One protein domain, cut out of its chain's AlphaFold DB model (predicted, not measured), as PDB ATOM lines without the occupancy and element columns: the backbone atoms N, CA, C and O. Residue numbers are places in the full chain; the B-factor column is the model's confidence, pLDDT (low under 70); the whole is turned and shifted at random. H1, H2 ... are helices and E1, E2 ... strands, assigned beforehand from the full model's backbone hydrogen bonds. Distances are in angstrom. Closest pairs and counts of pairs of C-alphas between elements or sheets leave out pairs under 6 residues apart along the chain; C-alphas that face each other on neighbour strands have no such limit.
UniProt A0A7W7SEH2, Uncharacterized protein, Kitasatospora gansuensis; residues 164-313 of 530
ATOM      1  N   SER A 164     -53.721 -29.497  44.855       95.56
ATOM      2  CA  SER A 164     -52.359 -29.618  45.396       95.56
ATOM      3  C   SER A 164     -51.409 -30.375  44.463       95.56
ATOM      4  O   SER A 164     -50.265 -29.970  44.289       95.56
ATOM      5  N   LEU A 165     -51.888 -31.431  43.795       97.06
ATOM      6  CA  LEU A 165     -51.073 -32.199  42.853       97.06
ATOM      7  C   LEU A 165     -50.816 -31.428  41.545       97.06
ATOM      8  O   LEU A 165     -49.721 -31.497  40.986       97.06
ATOM      9  N   ALA A 166     -51.804 -30.665  41.069       98.06
ATOM     10  CA  ALA A 166     -51.633 -29.763  39.929       98.06
ATOM     11  C   ALA A 166     -50.658 -28.609  40.241       98.06
ATOM     12  O   ALA A 166     -49.868 -28.208  39.386       98.06
ATOM     13  N   GLU A 167     -50.652 -28.112  41.479       97.56
ATOM     14  CA  GLU A 167     -49.685 -27.116  41.948       97.56
ATOM     15  C   GLU A 167     -48.265 -27.691  42.030       97.56
ATOM     16  O   GLU A 167     -47.328 -27.039  41.570       97.56
ATOM     17  N   SER A 168     -48.092 -28.932  42.506       97.12
ATOM     18  CA  SER A 168     -46.795 -29.630  42.456       97.12
ATOM     19  C   SER A 168     -46.278 -29.778  41.022       97.12
ATOM     20  O   SER A 168     -45.101 -29.530  40.755       97.12
ATOM     21  N   GLN A 169     -47.150 -30.122  40.067       98.12
ATOM     22  CA  GLN A 169     -46.778 -30.136  38.650       98.12
ATOM     23  C   GLN A 169     -46.355 -28.744  38.163       98.12
ATOM     24  O   GLN A 169     -45.357 -28.628  37.452       98.12
ATOM     25  N   SER A 170     -47.093 -27.701  38.543       98.06
ATOM     26  CA  SER A 170     -46.803 -26.320  38.140       98.06
ATOM     27  C   SER A 170     -45.446 -25.852  38.667       98.06
ATOM     28  O   SER A 170     -44.687 -25.245  37.921       98.06
ATOM     29  N   ARG A 171     -45.086 -26.200  39.911       97.12
ATOM     30  CA  ARG A 171     -43.758 -25.906  40.482       97.12
ATOM     31  C   ARG A 171     -42.634 -26.630  39.745       97.12
ATOM     32  O   ARG A 171     -41.600 -26.028  39.466       97.12
ATOM     33  N   VAL A 172     -42.852 -27.887  39.352       97.31
ATOM     34  CA  VAL A 172     -41.900 -28.614  38.500       97.31
ATOM     35  C   VAL A 172     -41.722 -27.927  37.146       97.31
ATOM     36  O   VAL A 172     -40.589 -27.783  36.701       97.31
ATOM     37  N   LEU A 173     -42.801 -27.479  36.500       97.62
ATOM     38  CA  LEU A 173     -42.709 -26.770  35.219       97.62
ATOM     39  C   LEU A 173     -42.031 -25.404  35.366       97.62
ATOM     40  O   LEU A 173     -41.143 -25.093  34.582       97.62
ATOM     41  N   ALA A 174     -42.327 -24.656  36.430       97.06
ATOM     42  CA  ALA A 174     -41.634 -23.405  36.732       97.06
ATOM     43  C   ALA A 174     -40.117 -23.606  36.918       97.06
ATOM     44  O   ALA A 174     -39.322 -22.776  36.470       97.06
ATOM     45  N   ALA A 175     -39.699 -24.725  37.524       96.81
ATOM     46  CA  ALA A 175     -38.287 -25.090  37.632       96.81
ATOM     47  C   ALA A 175     -37.655 -25.421  36.270       96.81
ATOM     48  O   ALA A 175     -36.503 -25.064  36.019       96.81
ATOM     49  N   VAL A 176     -38.404 -26.076  35.372       95.62
ATOM     50  CA  VAL A 176     -37.963 -26.301  33.986       95.62
ATOM     51  C   VAL A 176     -37.781 -24.966  33.270       95.62
ATOM     52  O   VAL A 176     -36.729 -24.742  32.675       95.62
ATOM     53  N   ASP A 177     -38.770 -24.079  33.336       94.62
ATOM     54  CA  ASP A 177     -38.797 -22.846  32.549       94.62
ATOM     55  C   ASP A 177     -37.761 -21.825  33.024       94.62
ATOM     56  O   ASP A 177     -37.016 -21.285  32.209       94.62
ATOM     57  N   SER A 178     -37.650 -21.612  34.337       94.81
ATOM     58  CA  SER A 178     -36.699 -20.650  34.913       94.81
ATOM     59  C   SER A 178     -35.258 -21.167  34.991       94.81
ATOM     60  O   SER A 178     -34.329 -20.378  35.159       94.81
ATOM     61  N   GLY A 179     -35.052 -22.488  34.927       95.31
ATOM     62  CA  GLY A 179     -33.749 -23.107  35.181       95.31
ATOM     63  C   GLY A 179     -33.293 -23.027  36.647       95.31
ATOM     64  O   GLY A 179     -32.159 -23.406  36.950       95.31
ATOM     65  N   GLN A 180     -34.156 -22.568  37.558       95.31
ATOM     66  CA  GLN A 180     -33.893 -22.414  38.989       95.31
ATOM     67  C   GLN A 180     -35.043 -23.011  39.806       95.31
ATOM     68  O   GLN A 180     -36.186 -23.062  39.361       95.31
ATOM     69  N   ALA A 181     -34.756 -23.469  41.018       96.38
ATOM     70  CA  ALA A 181     -35.762 -24.016  41.922       96.38
ATOM     71  C   ALA A 181     -35.370 -23.786  43.384       96.38
ATOM     72  O   ALA A 181     -34.305 -23.243  43.684       96.38
ATOM     73  N   GLN A 182     -36.225 -24.229  44.303       95.50
ATOM     74  CA  GLN A 182     -35.928 -24.248  45.731       95.50
ATOM     75  C   GLN A 182     -35.918 -25.678  46.265       95.50
ATOM     76  O   GLN A 182     -36.723 -26.513  45.855       95.50
ATOM     77  N   VAL A 183     -34.995 -25.947  47.189       95.62
ATOM     78  CA  VAL A 183     -34.947 -27.180  47.983       95.62
ATOM     79  C   VAL A 183     -34.777 -26.796  49.448       95.62
ATOM     80  O   VAL A 183     -33.734 -26.257  49.823       95.62
ATOM     81  N   GLY A 184     -35.802 -27.043  50.270       93.56
ATOM     82  CA  GLY A 184     -35.787 -26.688  51.694       93.56
ATOM     83  C   GLY A 184     -35.507 -25.198  51.922       93.56
ATOM     84  O   GLY A 184     -34.601 -24.854  52.683       93.56
ATOM     85  N   GLY A 185     -36.188 -24.323  51.179       93.12
ATOM     86  CA  GLY A 185     -36.003 -22.865  51.221       93.12
ATOM     87  C   GLY A 185     -34.724 -22.323  50.568       93.12
ATOM     88  O   GLY A 185     -34.558 -21.109  50.466       93.12
ATOM     89  N   ARG A 186     -33.805 -23.180  50.098       94.44
ATOM     90  CA  ARG A 186     -32.554 -22.747  49.453       94.44
ATOM     91  C   ARG A 186     -32.693 -22.747  47.934       94.44
ATOM     92  O   ARG A 186     -33.088 -23.760  47.363       94.44
ATOM     93  N   ALA A 187     -32.300 -21.652  47.284       96.00
ATOM     94  CA  ALA A 187     -32.204 -21.594  45.828       96.00
ATOM     95  C   ALA A 187     -31.149 -22.585  45.304       96.00
ATOM     96  O   ALA A 187     -30.053 -22.691  45.860       96.00
ATOM     97  N   VAL A 188     -31.494 -23.317  44.247       96.19
ATOM     98  CA  VAL A 188     -30.628 -24.282  43.559       96.19
ATOM     99  C   VAL A 188     -30.869 -24.227  42.051       96.19
ATOM    100  O   VAL A 188     -31.958 -23.864  41.599       96.19
ATOM    101  N   ALA A 189     -29.882 -24.660  41.269       96.31
ATOM    102  CA  ALA A 189     -30.071 -24.858  39.836       96.31
ATOM    103  C   ALA A 189     -31.101 -25.971  39.567       96.31
ATOM    104  O   ALA A 189     -31.184 -26.951  40.316       96.31
ATOM    105  N   ALA A 190     -31.845 -25.868  38.463       95.88
ATOM    106  CA  ALA A 190     -32.821 -26.886  38.064       95.88
ATOM    107  C   ALA A 190     -32.196 -28.288  37.957       95.88
ATOM    108  O   ALA A 190     -32.792 -29.263  38.414       95.88
ATOM    109  N   THR A 191     -30.969 -28.398  37.447       95.06
ATOM    110  CA  THR A 191     -30.249 -29.678  37.332       95.06
ATOM    111  C   THR A 191     -30.064 -30.359  38.688       95.06
ATOM    112  O   THR A 191     -30.287 -31.565  38.818       95.06
ATOM    113  N   GLU A 192     -29.727 -29.589  39.722       95.19
ATOM    114  CA  GLU A 192     -29.591 -30.081  41.092       95.19
ATOM    115  C   GLU A 192     -30.955 -30.444  41.700       95.19
ATOM    116  O   GLU A 192     -31.080 -31.487  42.346       95.19
ATOM    117  N   TYR A 193     -32.001 -29.655  41.434       96.62
ATOM    118  CA  TYR A 193     -33.377 -29.969  41.831       96.62
ATOM    119  C   TYR A 193     -33.875 -31.290  41.222       96.62
ATOM    120  O   TYR A 193     -34.407 -32.147  41.930       96.62
ATOM    121  N   PHE A 194     -33.652 -31.522  39.927       95.62
ATOM    122  CA  PHE A 194     -34.057 -32.770  39.275       95.62
ATOM    123  C   PHE A 194     -33.196 -33.961  39.701       95.62
ATOM    124  O   PHE A 194     -33.716 -35.075  39.815       95.62
ATOM    125  N   ALA A 195     -31.916 -33.753  40.020       93.94
ATOM    126  CA  ALA A 195     -31.098 -34.776  40.669       93.94
ATOM    127  C   ALA A 195     -31.654 -35.141  42.060       93.94
ATOM    128  O   ALA A 195     -31.763 -36.328  42.383       93.94
ATOM    129  N   ALA A 196     -32.082 -34.150  42.852       95.19
ATOM    130  CA  ALA A 196     -32.758 -34.351  44.138       95.19
ATOM    131  C   ALA A 196     -34.053 -35.141  43.977       95.19
ATOM    132  O   ALA A 196     -34.275 -36.119  44.693       95.19
ATOM    133  N   PHE A 197     -34.856 -34.803  42.970       95.62
ATOM    134  CA  PHE A 197     -36.083 -35.520  42.656       95.62
ATOM    135  C   PHE A 197     -35.820 -36.995  42.295       95.62
ATOM    136  O   PHE A 197     -36.478 -37.899  42.827       95.62
ATOM    137  N   LYS A 198     -34.829 -37.260  41.426       93.94
ATOM    138  CA  LYS A 198     -34.404 -38.621  41.043       93.94
ATOM    139  C   LYS A 198     -33.940 -39.423  42.266       93.94
ATOM    140  O   LYS A 198     -34.347 -40.576  42.436       93.94
ATOM    141  N   TYR A 199     -33.145 -38.809  43.144       93.56
ATOM    142  CA  TYR A 199     -32.667 -39.437  44.377       93.56
ATOM    143  C   TYR A 199     -33.813 -39.757  45.349       93.56
ATOM    144  O   TYR A 199     -33.937 -40.894  45.809       93.56
ATOM    145  N   LEU A 200     -34.699 -38.795  45.625       94.62
ATOM    146  CA  LEU A 200     -35.831 -38.993  46.535       94.62
ATOM    147  C   LEU A 200     -36.866 -39.976  45.991       94.62
ATOM    148  O   LEU A 200     -37.480 -40.696  46.765       94.62
ATOM    149  N   THR A 201     -37.012 -40.090  44.674       94.00
ATOM    150  CA  THR A 201     -37.825 -41.151  44.064       94.00
ATOM    151  C   THR A 201     -37.262 -42.538  44.356       94.00
ATOM    152  O   THR A 201     -38.006 -43.466  44.678       94.00
ATOM    153  N   ALA A 202     -35.943 -42.696  44.250       92.38
ATOM    154  CA  ALA A 202     -35.304 -43.954  44.593       92.38
ATOM    155  C   ALA A 202     -35.433 -44.268  46.085       92.38
ATOM    156  O   ALA A 202     -35.666 -45.421  46.440       92.38
ATOM    157  N   LEU A 203     -35.335 -43.242  46.936       91.81
ATOM    158  CA  LEU A 203     -35.583 -43.352  48.369       91.81
ATOM    159  C   LEU A 203     -37.027 -43.806  48.630       91.81
ATOM    160  O   LEU A 203     -37.235 -44.846  49.252       91.81
ATOM    161  N   ALA A 204     -38.010 -43.119  48.045       93.38
ATOM    162  CA  ALA A 204     -39.430 -43.418  48.182       93.38
ATOM    163  C   ALA A 204     -39.770 -44.865  47.781       93.38
ATOM    164  O   ALA A 204     -40.474 -45.568  48.502       93.38
ATOM    165  N   ARG A 205     -39.186 -45.369  46.686       92.00
ATOM    166  CA  ARG A 205     -39.341 -46.771  46.243       92.00
ATOM    167  C   ARG A 205     -38.802 -47.814  47.229       92.00
ATOM    168  O   ARG A 205     -39.104 -49.001  47.086       92.00
ATOM    169  N   VAL A 206     -37.977 -47.407  48.191       87.88
ATOM    170  CA  VAL A 206     -37.405 -48.282  49.223       87.88
ATOM    171  C   VAL A 206     -38.179 -48.195  50.538       87.88
ATOM    172  O   VAL A 206     -38.344 -49.234  51.184       87.88
ATOM    173  N   CYS A 207     -38.615 -46.996  50.937       87.19
ATOM    174  CA  CYS A 207     -39.030 -46.708  52.315       87.19
ATOM    175  C   CYS A 207     -40.466 -46.200  52.501       87.19
ATOM    176  O   CYS A 207     -40.881 -46.052  53.646       87.19
ATOM    177  N   VAL A 208     -41.214 -45.909  51.431       89.44
ATOM    178  CA  VAL A 208     -42.599 -45.424  51.560       89.44
ATOM    179  C   VAL A 208     -43.453 -46.455  52.289       89.44
ATOM    180  O   VAL A 208     -43.483 -47.636  51.935       89.44
ATOM    181  N   SER A 209     -44.143 -45.983  53.323       89.25
ATOM    182  CA  SER A 209     -45.021 -46.780  54.172       89.25
ATOM    183  C   SER A 209     -46.477 -46.736  53.694       89.25
ATOM    184  O   SER A 209     -46.860 -45.905  52.869       89.25
ATOM    185  N   ALA A 210     -47.333 -47.590  54.261       89.94
ATOM    186  CA  ALA A 210     -48.778 -47.502  54.038       89.94
ATOM    187  C   ALA A 210     -49.357 -46.146  54.495       89.94
ATOM    188  O   ALA A 210     -50.271 -45.627  53.860       89.94
ATOM    189  N   ALA A 211     -48.791 -45.545  55.549       91.19
ATOM    190  CA  ALA A 211     -49.198 -44.228  56.034       91.19
ATOM    191  C   ALA A 211     -48.854 -43.110  55.038       91.19
ATOM    192  O   ALA A 211     -49.627 -42.171  54.878       91.19
ATOM    193  N   ASP A 212     -47.728 -43.220  54.330       93.19
ATOM    194  CA  ASP A 212     -47.365 -42.271  53.274       93.19
ATOM    195  C   ASP A 212     -48.293 -42.407  52.059       93.19
ATOM    196  O   ASP A 212     -48.755 -41.403  51.519       93.19
ATOM    197  N   LEU A 213     -48.633 -43.641  51.667       94.12
ATOM    198  CA  LEU A 213     -49.593 -43.895  50.588       94.12
ATOM    199  C   LEU A 213     -51.000 -43.383  50.923       94.12
ATOM    200  O   LEU A 213     -51.703 -42.914  50.033       94.12
ATOM    201  N   ALA A 214     -51.402 -43.431  52.195       93.81
ATOM    202  CA  ALA A 214     -52.688 -42.904  52.649       93.81
ATOM    203  C   ALA A 214     -52.777 -41.366  52.579       93.81
ATOM    204  O   ALA A 214     -53.878 -40.818  52.584       93.81
ATOM    205  N   ARG A 215     -51.639 -40.657  52.507       92.19
ATOM    206  CA  ARG A 215     -51.578 -39.185  52.429       92.19
ATOM    207  C   ARG A 215     -51.650 -38.639  51.003       92.19
ATOM    208  O   ARG A 215     -51.817 -37.433  50.835       92.19
ATOM    209  N   ILE A 216     -51.502 -39.487  49.987       95.19
ATOM    210  CA  ILE A 216     -51.527 -39.071  48.580       95.19
ATOM    211  C   ILE A 216     -52.855 -39.447  47.910       95.19
ATOM    212  O   ILE A 216     -53.568 -40.322  48.402       95.19
ATOM    213  N   PRO A 217     -53.226 -38.809  46.782       95.19
ATOM    214  CA  PRO A 217     -54.518 -39.054  46.149       95.19
ATOM    215  C   PRO A 217     -54.729 -40.538  45.778       95.19
ATOM    216  O   PRO A 217     -53.844 -41.130  45.147       95.19
ATOM    217  N   PRO A 218     -55.905 -41.136  46.067       92.94
ATOM    218  CA  PRO A 218     -56.164 -42.559  45.810       92.94
ATOM    219  C   PRO A 218     -55.920 -42.991  44.358       92.94
ATOM    220  O   PRO A 218     -55.418 -44.086  44.111       92.94
ATOM    221  N   VAL A 219     -56.195 -42.093  43.404       91.75
ATOM    222  CA  VAL A 219     -55.995 -42.295  41.958       91.75
ATOM    223  C   VAL A 219     -54.544 -42.622  41.574       91.75
ATOM    224  O   VAL A 219     -54.313 -43.282  40.564       91.75
ATOM    225  N   VAL A 220     -53.558 -42.216  42.383       96.06
ATOM    226  CA  VAL A 220     -52.134 -42.532  42.161       96.06
ATOM    227  C   VAL A 220     -51.543 -43.467  43.223       96.06
ATOM    228  O   VAL A 220     -50.566 -44.164  42.943       96.06
ATOM    229  N   ALA A 221     -52.143 -43.529  44.418       95.25
ATOM    230  CA  ALA A 221     -51.640 -44.306  45.552       95.25
ATOM    231  C   ALA A 221     -51.526 -45.809  45.249       95.25
ATOM    232  O   ALA A 221     -50.476 -46.410  45.483       95.25
ATOM    233  N   GLY A 222     -52.584 -46.409  44.686       93.50
ATOM    234  CA  GLY A 222     -52.624 -47.852  44.417       93.50
ATOM    235  C   GLY A 222     -51.563 -48.302  43.412       93.50
ATOM    236  O   GLY A 222     -50.878 -49.302  43.625       93.50
ATOM    237  N   VAL A 223     -51.365 -47.511  42.353       93.69
ATOM    238  CA  VAL A 223     -50.367 -47.780  41.307       93.69
ATOM    239  C   VAL A 223     -48.951 -47.758  41.888       93.69
ATOM    240  O   VAL A 223     -48.154 -48.657  41.623       93.69
ATOM    241  N   PHE A 224     -48.640 -46.765  42.723       95.12
ATOM    242  CA  PHE A 224     -47.317 -46.667  43.334       95.12
ATOM    243  C   PHE A 224     -47.081 -47.727  44.417       95.12
ATOM    244  O   PHE A 224     -45.993 -48.294  44.486       95.12
ATOM    245  N   GLY A 225     -48.103 -48.067  45.210       94.38
ATOM    246  CA  GLY A 225     -48.027 -49.171  46.170       94.38
ATOM    247  C   GLY A 225     -47.680 -50.508  45.502       94.38
ATOM    248  O   GLY A 225     -46.832 -51.249  46.005       94.38
ATOM    249  N   ALA A 226     -48.259 -50.783  44.328       92.44
ATOM    250  CA  ALA A 226     -47.924 -51.961  43.530       92.44
ATOM    251  C   ALA A 226     -46.466 -51.941  43.016       92.44
ATOM    252  O   ALA A 226     -45.785 -52.966  43.104       92.44
ATOM    253  N   ASP A 227     -45.958 -50.789  42.549       91.56
ATOM    254  CA  ASP A 227     -44.547 -50.616  42.137       91.56
ATOM    255  C   ASP A 227     -43.581 -50.879  43.303       91.56
ATOM    256  O   ASP A 227     -42.604 -51.616  43.153       91.56
ATOM    257  N   VAL A 228     -43.871 -50.340  44.491       91.19
ATOM    258  CA  VAL A 228     -43.062 -50.561  45.703       91.19
ATOM    259  C   VAL A 228     -43.050 -52.042  46.094       91.19
ATOM    260  O   VAL A 228     -41.980 -52.600  46.363       91.19
ATOM    261  N   ALA A 229     -44.212 -52.702  46.088       90.06
ATOM    262  CA  ALA A 229     -44.325 -54.124  46.409       90.06
ATOM    263  C   ALA A 229     -43.541 -55.001  45.418       90.06
ATOM    264  O   ALA A 229     -42.802 -55.895  45.835       90.06
ATOM    265  N   GLU A 230     -43.639 -54.715  44.119       88.94
ATOM    266  CA  GLU A 230     -42.899 -55.433  43.079       88.94
ATOM    267  C   GLU A 230     -41.385 -55.252  43.226       88.94
ATOM    268  O   GLU A 230     -40.630 -56.224  43.240       88.94
ATOM    269  N   ARG A 231     -40.918 -54.022  43.451       87.56
ATOM    270  CA  ARG A 231     -39.488 -53.761  43.684       87.56
ATOM    271  C   ARG A 231     -38.983 -54.427  44.954       87.56
ATOM    272  O   ARG A 231     -37.829 -54.853  45.004       87.56
ATOM    273  N   ARG A 232     -39.811 -54.523  45.997       85.00
ATOM    274  CA  ARG A 232     -39.470 -55.273  47.213       85.00
ATOM    275  C   ARG A 232     -39.288 -56.760  46.902       85.00
ATOM    276  O   ARG A 232     -38.257 -57.303  47.285       85.00
ATOM    277  N   ARG A 233     -40.198 -57.375  46.135       85.19
ATOM    278  CA  ARG A 233     -40.061 -58.771  45.672       85.19
ATOM    279  C   ARG A 233     -38.781 -58.991  44.864       85.19
ATOM    280  O   ARG A 233     -38.030 -59.914  45.163       85.19
ATOM    281  N   GLN A 234     -38.481 -58.111  43.908       83.88
ATOM    282  CA  GLN A 234     -37.260 -58.200  43.093       83.88
ATOM    283  C   GLN A 234     -35.984 -58.150  43.943       83.88
ATOM    284  O   GLN A 234     -35.061 -58.930  43.711       83.88
ATOM    285  N   ARG A 235     -35.940 -57.279  44.963       81.44
ATOM    286  CA  ARG A 235     -34.806 -57.198  45.902       81.44
ATOM    287  C   ARG A 235     -34.652 -58.470  46.731       81.44
ATOM    288  O   ARG A 235     -33.528 -58.945  46.895       81.44
ATOM    289  N   SER A 236     -35.756 -59.018  47.236       76.75
ATOM    290  CA  SER A 236     -35.757 -60.282  47.983       76.75
ATOM    291  C   SER A 236     -35.281 -61.455  47.123       76.75
ATOM    292  O   SER A 236     -34.563 -62.314  47.619       76.75
ATOM    293  N   ALA A 237     -35.586 -61.443  45.823       77.06
ATOM    294  CA  ALA A 237     -35.117 -62.433  44.853       77.06
ATOM    295  C   ALA A 237     -33.660 -62.223  44.377       77.06
ATOM    296  O   ALA A 237     -33.199 -62.923  43.481       77.06
ATOM    297  N   GLY A 238     -32.923 -61.249  44.929       67.19
ATOM    298  CA  GLY A 238     -31.532 -60.973  44.546       67.19
ATOM    299  C   GLY A 238     -31.361 -60.211  43.225       67.19
ATOM    300  O   GLY A 238     -30.233 -60.040  42.766       67.19
ATOM    301  N   SER A 239     -32.448 -59.711  42.628       67.00
ATOM    302  CA  SER A 239     -32.406 -58.902  41.409       67.00
ATOM    303  C   SER A 239     -32.042 -57.442  41.703       67.00
ATOM    304  O   SER A 239     -32.404 -56.876  42.741       67.00
ATOM    305  N   SER A 240     -31.334 -56.803  40.765       67.50
ATOM    306  CA  SER A 240     -31.051 -55.367  40.817       67.50
ATOM    307  C   SER A 240     -32.342 -54.584  40.571       67.50
ATOM    308  O   SER A 240     -32.758 -54.364  39.432       67.50
ATOM    309  N   ALA A 241     -33.003 -54.166  41.653       68.19
ATOM    310  CA  ALA A 241     -34.148 -53.277  41.551       68.19
ATOM    311  C   ALA A 241     -33.686 -51.939  40.962       68.19
ATOM    312  O   ALA A 241     -32.864 -51.230  41.544       68.19
ATOM    313  N   LYS A 242     -34.223 -51.579  39.795       81.50
ATOM    314  CA  LYS A 242     -33.859 -50.356  39.073       81.50
ATOM    315  C   LYS A 242     -34.496 -49.118  39.721       81.50
ATOM    316  O   LYS A 242     -35.436 -48.538  39.186       81.50
ATOM    317  N   LEU A 243     -34.046 -48.748  40.919       86.06
ATOM    318  CA  LEU A 243     -34.697 -47.742  41.773       86.06
ATOM    319  C   LEU A 243     -34.694 -46.321  41.184       86.06
ATOM    320  O   LEU A 243     -35.594 -45.547  41.493       86.06
ATOM    321  N   GLY A 244     -33.735 -45.993  40.314       84.56
ATOM    322  CA  GLY A 244     -33.613 -44.678  39.670       84.56
ATOM    323  C   GLY A 244     -34.320 -44.531  38.315       84.56
ATOM    324  O   GLY A 244     -34.154 -43.506  37.660       84.56
ATOM    325  N   THR A 245     -35.078 -45.530  37.843       89.00
ATOM    326  CA  THR A 245     -35.694 -45.462  36.503       89.00
ATOM    327  C   THR A 245     -36.820 -44.444  36.420       89.00
ATOM    328  O   THR A 245     -37.573 -44.271  37.384       89.00
ATOM    329  N   SER A 246     -36.991 -43.871  35.228       91.81
ATOM    330  CA  SER A 246     -38.109 -42.985  34.898       91.81
ATOM    331  C   SER A 246     -39.464 -43.598  35.299       91.81
ATOM    332  O   SER A 246     -39.630 -44.823  35.202       91.81
ATOM    333  N   PRO A 247     -40.434 -42.796  35.777       93.75
ATOM    334  CA  PRO A 247     -41.771 -43.281  36.095       93.75
ATOM    335  C   PRO A 247     -42.438 -43.889  34.849       93.75
ATOM    336  O   PRO A 247     -42.524 -43.217  33.815       93.75
ATOM    337  N   PRO A 248     -42.928 -45.143  34.908       92.12
ATOM    338  CA  PRO A 248     -43.398 -45.837  33.712       92.12
ATOM    339  C   PRO A 248     -44.719 -45.279  33.170       92.12
ATOM    340  O   PRO A 248     -44.939 -45.390  31.965       92.12
ATOM    341  N   SER A 249     -45.551 -44.651  34.007       95.31
ATOM    342  CA  SER A 249     -46.807 -44.004  33.601       95.31
ATOM    343  C   SER A 249     -47.007 -42.637  34.255       95.31
ATOM    344  O   SER A 249     -46.273 -42.263  35.178       95.31
ATOM    345  N   SER A 250     -48.008 -41.890  33.787       96.75
ATOM    346  CA  SER A 250     -48.433 -40.630  34.410       96.75
ATOM    347  C   SER A 250     -48.881 -40.828  35.859       96.75
ATOM    348  O   SER A 250     -48.501 -40.035  36.711       96.75
ATOM    349  N   ALA A 251     -49.593 -41.917  36.172       96.88
ATOM    350  CA  ALA A 251     -50.007 -42.244  37.540       96.88
ATOM    351  C   ALA A 251     -48.802 -42.435  38.478       96.88
ATOM    352  O   ALA A 251     -48.782 -41.888  39.579       96.88
ATOM    353  N   HIS A 252     -47.755 -43.134  38.021       96.81
ATOM    354  CA  HIS A 252     -46.511 -43.266  38.788       96.81
ATOM    355  C   HIS A 252     -45.820 -41.912  38.983       96.81
ATOM    356  O   HIS A 252     -45.349 -41.616  40.078       96.81
ATOM    357  N   ALA A 253     -45.760 -41.087  37.933       97.69
ATOM    358  CA  ALA A 253     -45.210 -39.740  38.041       97.69
ATOM    359  C   ALA A 253     -46.024 -38.884  39.026       97.69
ATOM    360  O   ALA A 253     -45.440 -38.164  39.826       97.69
ATOM    361  N   GLY A 254     -47.354 -39.014  39.031       98.00
ATOM    362  CA  GLY A 254     -48.252 -38.288  39.925       98.00
ATOM    363  C   GLY A 254     -48.084 -38.689  41.388       98.00
ATOM    364  O   GLY A 254     -48.035 -37.819  42.251       98.00
ATOM    365  N   ALA A 255     -47.907 -39.980  41.680       97.75
ATOM    366  CA  ALA A 255     -47.575 -40.426  43.034       97.75
ATOM    367  C   ALA A 255     -46.236 -39.849  43.510       97.75
ATOM    368  O   ALA A 255     -46.124 -39.385  44.641       97.75
ATOM    369  N   LEU A 256     -45.228 -39.836  42.635       96.69
ATOM    370  CA  LEU A 256     -43.920 -39.277  42.962       96.69
ATOM    371  C   LEU A 256     -43.972 -37.762  43.153       96.69
ATOM    372  O   LEU A 256     -43.348 -37.273  44.084       96.69
ATOM    373  N   LEU A 257     -44.747 -37.026  42.352       97.44
ATOM    374  CA  LEU A 257     -45.021 -35.609  42.614       97.44
ATOM    375  C   LEU A 257     -45.676 -35.425  43.985       97.44
ATOM    376  O   LEU A 257     -45.190 -34.622  44.768       97.44
ATOM    377  N   ALA A 258     -46.708 -36.205  44.311       97.50
ATOM    378  CA  ALA A 258     -47.410 -36.090  45.589       97.50
ATOM    379  C   ALA A 258     -46.525 -36.408  46.811       97.50
ATOM    380  O   ALA A 258     -46.753 -35.857  47.884       97.50
ATOM    381  N   LEU A 259     -45.533 -37.293  46.663       96.38
ATOM    382  CA  LEU A 259     -44.639 -37.711  47.749       96.38
ATOM    383  C   LEU A 259     -43.380 -36.845  47.863       96.38
ATOM    384  O   LEU A 259     -42.972 -36.488  48.962       96.38
ATOM    385  N   VAL A 260     -42.721 -36.565  46.738       96.69
ATOM    386  CA  VAL A 260     -41.371 -35.982  46.701       96.69
ATOM    387  C   VAL A 260     -41.418 -34.465  46.651       96.69
ATOM    388  O   VAL A 260     -40.614 -33.803  47.303       96.69
ATOM    389  N   GLU A 261     -42.344 -33.901  45.881       96.81
ATOM    390  CA  GLU A 261     -42.379 -32.463  45.648       96.81
ATOM    391  C   GLU A 261     -42.635 -31.665  46.943       96.81
ATOM    392  O   GLU A 261     -41.867 -30.738  47.185       96.81
ATOM    393  N   PRO A 262     -43.553 -32.063  47.852       95.69
ATOM    394  CA  PRO A 262     -43.716 -31.384  49.140       95.69
ATOM    395  C   PRO A 262     -42.458 -31.384  50.016       95.69
ATOM    396  O   PRO A 262     -42.234 -30.443  50.768       95.69
ATOM    397  N   VAL A 263     -41.623 -32.427  49.918       95.75
ATOM    398  CA  VAL A 263     -40.356 -32.508  50.659       95.75
ATOM    399  C   VAL A 263     -39.350 -31.500  50.107       95.75
ATOM    400  O   VAL A 263     -38.671 -30.821  50.876       95.75
ATOM    401  N   LEU A 264     -39.248 -31.387  48.779       96.50
ATOM    402  CA  LEU A 264     -38.354 -30.427  48.128       96.50
ATOM    403  C   LEU A 264     -38.833 -28.985  48.341       96.50
ATOM    404  O   LEU A 264     -38.029 -28.125  48.693       96.50
ATOM    405  N   ALA A 265     -40.136 -28.743  48.208       95.81
ATOM    406  CA  ALA A 265     -40.769 -27.439  48.382       95.81
ATOM    407  C   ALA A 265     -40.977 -27.027  49.850       95.81
ATOM    408  O   ALA A 265     -41.651 -26.033  50.115       95.81
ATOM    409  N   ALA A 266     -40.414 -27.771  50.808       96.31
ATOM    410  CA  ALA A 266     -40.430 -27.379  52.210       96.31
ATOM    411  C   ALA A 266     -39.860 -25.951  52.378       96.31
ATOM    412  O   ALA A 266     -38.858 -25.614  51.734       96.31
ATOM    413  N   PRO A 267     -40.465 -25.115  53.244       95.12
ATOM    414  CA  PRO A 267     -40.125 -23.694  53.354       95.12
ATOM    415  C   PRO A 267     -38.702 -23.451  53.866       95.12
ATOM    416  O   PRO A 267     -38.108 -22.417  53.577       95.12
ATOM    417  N   ASP A 268     -38.148 -24.405  54.611       94.12
ATOM    418  CA  ASP A 268     -36.825 -24.326  55.211       94.12
ATOM    419  C   ASP A 268     -36.172 -25.716  55.328       94.12
ATOM    420  O   ASP A 268     -36.813 -26.767  55.198       94.12
ATOM    421  N   GLN A 269     -34.864 -25.720  55.589       91.62
ATOM    422  CA  GLN A 269     -34.062 -26.938  55.719       91.62
ATOM    423  C   GLN A 269     -34.477 -27.811  56.912       91.62
ATOM    424  O   GLN A 269     -34.353 -29.036  56.843       91.62
ATOM    425  N   GLY A 270     -34.966 -27.214  58.001       90.19
ATOM    426  CA  GLY A 270     -35.445 -27.918  59.189       90.19
ATOM    427  C   GLY A 270     -36.705 -28.726  58.896       90.19
ATOM    428  O   GLY A 270     -36.729 -29.927  59.176       90.19
ATOM    429  N   THR A 271     -37.695 -28.101  58.256       94.06
ATOM    430  CA  THR A 271     -38.930 -28.760  57.805       94.06
ATOM    431  C   THR A 271     -38.622 -29.857  56.783       94.06
ATOM    432  O   THR A 271     -39.079 -30.993  56.931       94.06
ATOM    433  N   CYS A 272     -37.761 -29.572  55.797       93.50
ATOM    434  CA  CYS A 272     -37.316 -30.566  54.814       93.50
ATOM    435  C   CYS A 272     -36.685 -31.795  55.492       93.50
ATOM    436  O   CYS A 272     -37.034 -32.942  55.201       93.50
ATOM    437  N   ARG A 273     -35.790 -31.566  56.460       91.38
ATOM    438  CA  ARG A 273     -35.137 -32.623  57.241       91.38
ATOM    439  C   ARG A 273     -36.140 -33.456  58.038       91.38
ATOM    440  O   ARG A 273     -36.020 -34.679  58.045       91.38
ATOM    441  N   GLN A 274     -37.109 -32.821  58.694       90.62
ATOM    442  CA  GLN A 274     -38.139 -33.521  59.464       90.62
ATOM    443  C   GLN A 274     -38.963 -34.456  58.569       90.62
ATOM    444  O   GLN A 274     -39.221 -35.597  58.947       90.62
ATOM    445  N   MET A 275     -39.311 -34.010  57.360       92.56
ATOM    446  CA  MET A 275     -40.030 -34.837  56.388       92.56
ATOM    447  C   MET A 275     -39.177 -36.002  55.859       92.56
ATOM    448  O   MET A 275     -39.706 -37.079  55.597       92.56
ATOM    449  N   LEU A 276     -37.857 -35.817  55.730       92.00
ATOM    450  CA  LEU A 276     -36.929 -36.862  55.283       92.00
ATOM    451  C   LEU A 276     -36.596 -37.901  56.361       92.00
ATOM    452  O   LEU A 276     -36.255 -39.037  56.025       92.00
ATOM    453  N   GLN A 277     -36.666 -37.538  57.642       89.25
ATOM    454  CA  GLN A 277     -36.213 -38.380  58.752       89.25
ATOM    455  C   GLN A 277     -36.837 -39.791  58.765       89.25
ATOM    456  O   GLN A 277     -36.070 -40.751  58.890       89.25
ATOM    457  N   PRO A 278     -38.161 -39.985  58.569       89.50
ATOM    458  CA  PRO A 278     -38.751 -41.325  58.537       89.50
ATOM    459  C   PRO A 278     -38.182 -42.184  57.402       89.50
ATOM    460  O   PRO A 278     -37.869 -43.358  57.594       89.50
ATOM    461  N   TRP A 279     -37.982 -41.583  56.228       91.12
ATOM    462  CA  TRP A 279     -37.469 -42.267  55.041       91.12
ATOM    463  C   TRP A 279     -36.000 -42.666  55.202       91.12
ATOM    464  O   TRP A 279     -35.621 -43.803  54.910       91.12
ATOM    465  N   VAL A 280     -35.167 -41.756  55.712       87.75
ATOM    466  CA  VAL A 280     -33.748 -42.038  55.973       87.75
ATOM    467  C   VAL A 280     -33.597 -43.077  57.089       87.75
ATOM    468  O   VAL A 280     -32.778 -43.992  56.964       87.75
ATOM    469  N   GLY A 281     -34.406 -42.982  58.147       82.38
ATOM    470  CA  GLY A 281     -34.424 -43.941  59.249       82.38
ATOM    471  C   GLY A 281     -34.785 -45.354  58.797       82.38
ATOM    472  O   GLY A 281     -34.085 -46.309  59.142       82.38
ATOM    473  N   GLU A 282     -35.804 -45.483  57.952       84.69
ATOM    474  CA  GLU A 282     -36.233 -46.766  57.396       84.69
ATOM    475  C   GLU A 282     -35.172 -47.387  56.474       84.69
ATOM    476  O   GLU A 282     -34.880 -48.580  56.570       84.69
ATOM    477  N   VAL A 283     -34.507 -46.588  55.631       82.31
ATOM    478  CA  VAL A 283     -33.373 -47.089  54.834       82.31
ATOM    479  C   VAL A 283     -32.212 -47.529  55.720       82.31
ATOM    480  O   VAL A 283     -31.585 -48.553  55.435       82.31
ATOM    481  N   ALA A 284     -31.913 -46.794  56.791       76.81
ATOM    482  CA  ALA A 284     -30.884 -47.191  57.745       76.81
ATOM    483  C   ALA A 284     -31.245 -48.515  58.444       76.81
ATOM    484  O   ALA A 284     -30.385 -49.388  58.559       76.81
ATOM    485  N   ARG A 285     -32.513 -48.703  58.836       76.81
ATOM    486  CA  ARG A 285     -33.025 -49.956  59.413       76.81
ATOM    487  C   ARG A 285     -32.885 -51.127  58.441       76.81
ATOM    488  O   ARG A 285     -32.252 -52.120  58.785       76.81
ATOM    489  N   GLN A 286     -33.359 -50.980  57.200       74.88
ATOM    490  CA  GLN A 286     -33.237 -52.029  56.179       74.88
ATOM    491  C   GLN A 286     -31.773 -52.388  55.878       74.88
ATOM    492  O   GLN A 286     -31.467 -53.557  55.642       74.88
ATOM    493  N   ARG A 287     -30.850 -51.412  55.895       70.12
ATOM    494  CA  ARG A 287     -29.404 -51.672  55.731       70.12
ATOM    495  C   ARG A 287     -28.840 -52.532  56.862       70.12
ATOM    496  O   ARG A 287     -28.049 -53.423  56.563       70.12
ATOM    497  N   ARG A 288     -29.248 -52.279  58.113       67.31
ATOM    498  CA  ARG A 288     -28.842 -53.081  59.280       67.31
ATOM    499  C   ARG A 288     -29.354 -54.516  59.165       67.31
ATOM    500  O   ARG A 288     -28.566 -55.445  59.248       67.31
ATOM    501  N   GLU A 289     -30.639 -54.688  58.864       63.94
ATOM    502  CA  GLU A 289     -31.274 -56.014  58.781       63.94
ATOM    503  C   GLU A 289     -30.781 -56.855  57.604       63.94
ATOM    504  O   GLU A 289     -30.661 -58.070  57.708       63.94
ATOM    505  N   SER A 290     -30.499 -56.220  56.464       61.22
ATOM    506  CA  SER A 290     -30.177 -56.952  55.235       61.22
ATOM    507  C   SER A 290     -28.683 -57.235  55.061       61.22
ATOM    508  O   SER A 290     -28.319 -57.854  54.063       61.22
ATOM    509  N   GLY A 291     -27.798 -56.653  55.886       52.66
ATOM    510  CA  GLY A 291     -26.333 -56.703  55.715       52.66
ATOM    511  C   GLY A 291     -25.792 -56.074  54.412       52.66
ATOM    512  O   GLY A 291     -24.580 -56.013  54.181       52.66
ATOM    513  N   LYS A 292     -26.674 -55.582  53.529       53.75
ATOM    514  CA  LYS A 292     -26.362 -55.093  52.180       53.75
ATOM    515  C   LYS A 292     -26.222 -53.570  52.167       53.75
ATOM    516  O   LYS A 292     -27.197 -52.830  52.059       53.75
ATOM    517  N   ASN A 293     -24.978 -53.096  52.110       52.34
ATOM    518  CA  ASN A 293     -24.612 -51.675  51.978       52.34
ATOM    519  C   ASN A 293     -24.960 -51.024  50.613       52.34
ATOM    520  O   ASN A 293     -24.482 -49.928  50.314       52.34
ATOM    521  N   ALA A 294     -25.728 -51.691  49.745       59.38
ATOM    522  CA  ALA A 294     -25.803 -51.367  48.317       59.38
ATOM    523  C   ALA A 294     -27.106 -50.695  47.842       59.38
ATOM    524  O   ALA A 294     -27.138 -50.256  46.696       59.38
ATOM    525  N   LEU A 295     -28.152 -50.577  48.677       68.75
ATOM    526  CA  LEU A 295     -29.512 -50.221  48.215       68.75
ATOM    527  C   LEU A 295     -29.582 -48.949  47.353       68.75
ATOM    528  O   LEU A 295     -30.270 -48.948  46.343       68.75
ATOM    529  N   LEU A 296     -28.848 -47.895  47.717       73.19
ATOM    530  CA  LEU A 296     -28.802 -46.627  46.970       73.19
ATOM    531  C   LEU A 296     -27.407 -46.325  46.401       73.19
ATOM    532  O   LEU A 296     -27.166 -45.226  45.921       73.19
ATOM    533  N   ARG A 297     -26.465 -47.280  46.448       68.44
ATOM    534  CA  ARG A 297     -25.044 -47.025  46.134       68.44
ATOM    535  C   ARG A 297     -24.824 -46.543  44.694       68.44
ATOM    536  O   ARG A 297     -23.870 -45.822  44.442       68.44
ATOM    537  N   GLN A 298     -25.691 -46.943  43.765       70.38
ATOM    538  CA  GLN A 298     -25.608 -46.565  42.349       70.38
ATOM    539  C   GLN A 298     -26.329 -45.250  42.020       70.38
ATOM    540  O   GLN A 298     -26.378 -44.864  40.856       70.38
ATOM    541  N   ILE A 299     -26.924 -44.582  43.010       78.25
ATOM    542  CA  ILE A 299     -27.736 -43.383  42.806       78.25
ATOM    543  C   ILE A 299     -27.007 -42.223  43.479       78.25
ATOM    544  O   ILE A 299     -26.990 -42.161  44.710       78.25
ATOM    545  N   PRO A 300     -26.367 -41.338  42.693       81.38
ATOM    546  CA  PRO A 300     -25.619 -40.217  43.236       81.38
ATOM    547  C   PRO A 300     -26.511 -39.360  44.128       81.38
ATOM    548  O   PRO A 300     -27.616 -38.978  43.737       81.38
ATOM    549  N   GLN A 301     -26.030 -39.071  45.333       86.38
ATOM    550  CA  GLN A 301     -26.707 -38.154  46.235       86.38
ATOM    551  C   GLN A 301     -26.382 -36.713  45.819       86.38
ATOM    552  O   GLN A 301     -25.201 -36.368  45.738       86.38
ATOM    553  N   PRO A 302     -27.390 -35.869  45.557       90.12
ATOM    554  CA  PRO A 302     -27.155 -34.498  45.132       90.12
ATOM    555  C   PRO A 302     -26.684 -33.624  46.305       90.12
ATOM    556  O   PRO A 302     -27.124 -33.851  47.441       90.12
ATOM    557  N   PRO A 303     -25.830 -32.611  46.056       89.12
ATOM    558  CA  PRO A 303     -25.248 -31.785  47.114       89.12
ATOM    559  C   PRO A 303     -26.291 -31.104  48.014       89.12
ATOM    560  O   PRO A 303     -26.119 -31.086  49.232       89.12
ATOM    561  N   CYS A 304     -27.408 -30.627  47.457       89.31
ATOM    562  CA  CYS A 304     -28.499 -30.001  48.209       89.31
ATOM    563  C   CYS A 304     -29.151 -30.911  49.254       89.31
ATOM    564  O   CYS A 304     -29.663 -30.412  50.252       89.31
ATOM    565  N   LEU A 305     -29.095 -32.232  49.067       90.88
ATOM    566  CA  LEU A 305     -29.617 -33.208  50.023       90.88
ATOM    567  C   LEU A 305     -28.521 -33.819  50.908       90.88
ATOM    568  O   LEU A 305     -28.844 -34.542  51.851       90.88
ATOM    569  N   ALA A 306     -27.237 -33.576  50.620       85.75
ATOM    570  CA  ALA A 306     -26.108 -34.188  51.325       85.75
ATOM    571  C   ALA A 306     -26.144 -33.909  52.833       85.75
ATOM    572  O   ALA A 306     -26.198 -34.840  53.640       85.75
ATOM    573  N   SER A 307     -26.184 -32.627  53.204       78.62
ATOM    574  CA  SER A 307     -26.233 -32.188  54.601       78.62
ATOM    575  C   SER A 307     -27.546 -32.583  55.282       78.62
ATOM    576  O   SER A 307     -27.524 -33.104  56.394       78.62
ATOM    577  N   LEU A 308     -28.682 -32.406  54.601       84.25
ATOM    578  CA  LEU A 308     -30.009 -32.727  55.135       84.25
ATOM    579  C   LEU A 308     -30.118 -34.201  55.531       84.25
ATOM    580  O   LEU A 308     -30.562 -34.514  56.633       84.25
ATOM    581  N   ILE A 309     -29.660 -35.105  54.664       84.38
ATOM    582  CA  ILE A 309     -29.691 -36.551  54.916       84.38
ATOM    583  C   ILE A 309     -28.664 -36.951  55.972       84.38
ATOM    584  O   ILE A 309     -28.970 -37.804  56.798       84.38
ATOM    585  N   ALA A 310     -27.469 -36.353  55.969       76.44
ATOM    586  CA  ALA A 310     -26.452 -36.652  56.975       76.44
ATOM    587  C   ALA A 310     -26.950 -36.347  58.397       76.44
ATOM    588  O   ALA A 310     -26.675 -37.121  59.310       76.44
ATOM    589  N   VAL A 311     -27.719 -35.266  58.565       73.69
ATOM    590  CA  VAL A 311     -28.308 -34.881  59.857       73.69
ATOM    591  C   VAL A 311     -29.616 -35.633  60.147       73.69
ATOM    592  O   VAL A 311     -29.907 -35.915  61.304       73.69
ATOM    593  N   ALA A 312     -30.410 -35.973  59.126       73.94
ATOM    594  CA  ALA A 312     -31.635 -36.768  59.286       73.94
ATOM    595  C   ALA A 312     -31.362 -38.247  59.593       73.94
ATOM    596  O   ALA A 312     -32.239 -38.945  60.106       73.94
ATOM    597  N   ALA A 313     -30.182 -38.751  59.221       68.00
ATOM    598  CA  ALA A 313     -29.818 -40.131  59.467       68.00
ATOM    599  C   ALA A 313     -29.805 -40.397  60.973       68.00
ATOM    600  O   ALA A 313     -29.152 -39.655  61.707       68.00
TER     601      ALA A 313
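Overview. This is residues 164 to 313 of the 530 residues of an uncharacterized protein of Kitasatospora gansuensis (UniProt A0A7W7SEH2). Helix H2 runs through the middle of a body of crossed helices, with H4 and H5 on one side of it and H6 and H7 on the other. H1 and the small hairpin E1 E2 sit at one end, and short H3 packs on H4. The 150 printed residues, mostly helix, hold seven named helices and two named strands, in the order H1 E1 E2 H2 H3 H4 H5 H6 H7; the sheet E1 - E2 is antiparallel. The whole is compact, radius of gyration of the C-alphas 14.8 A, spanning 43 by 34 by 24 A.

Arrangement. H1, residues 164 to 178, has a tight link to the hairpin of E1, residues 180 to 183, and E2, residues 186 to 189, where N 181 and O 188 are within hydrogen-bond range at 2.9 A. H2, residues 190 to 207, is the hub, touching five helices. H3, residues 210 to 214, touches residues 221 to 225 alone of H4, residues 218 to 236; the closest C-alphas are those of Leu 213 and Ala 221, 5.5 A. H5, residues 250 to 264, touches residues 196 to 204 alone of H2, about perpendicular at 74 degrees, closest at the C-alphas of Leu 200 and Val 260, 6.3 A. H6, residues 269 to 290, touches H7, residues 303 to 312, closest at the C-alphas of Gln 277 and Ala 312, 4.9 A. Every O i to N i+4 pair is within hydrogen-bond range in H1 and H3, against 13 of 14 in H2, 13 of 15 in H4, 9 of 11 in H5, 16 of 18 in H6 and 4 of 6 in H7.

Along the chain. H1 begins at C-alpha 164 (-52.359, -29.618, 45.396); H7 ends at C-alpha 312 (-31.635, -36.768, 59.286). H2 is 25.2 A long, H4 27.1 A, and H6 30.3 A with a kink of 44 degrees near residue 276.

Size, cuts and confidence. The printed part has no cut; the links H4 to H5 and H6 to H7 are long, with 13 and 12 residues. Residues 238 to 241, 288 to 295, 297 and 313 have pLDDT under 70.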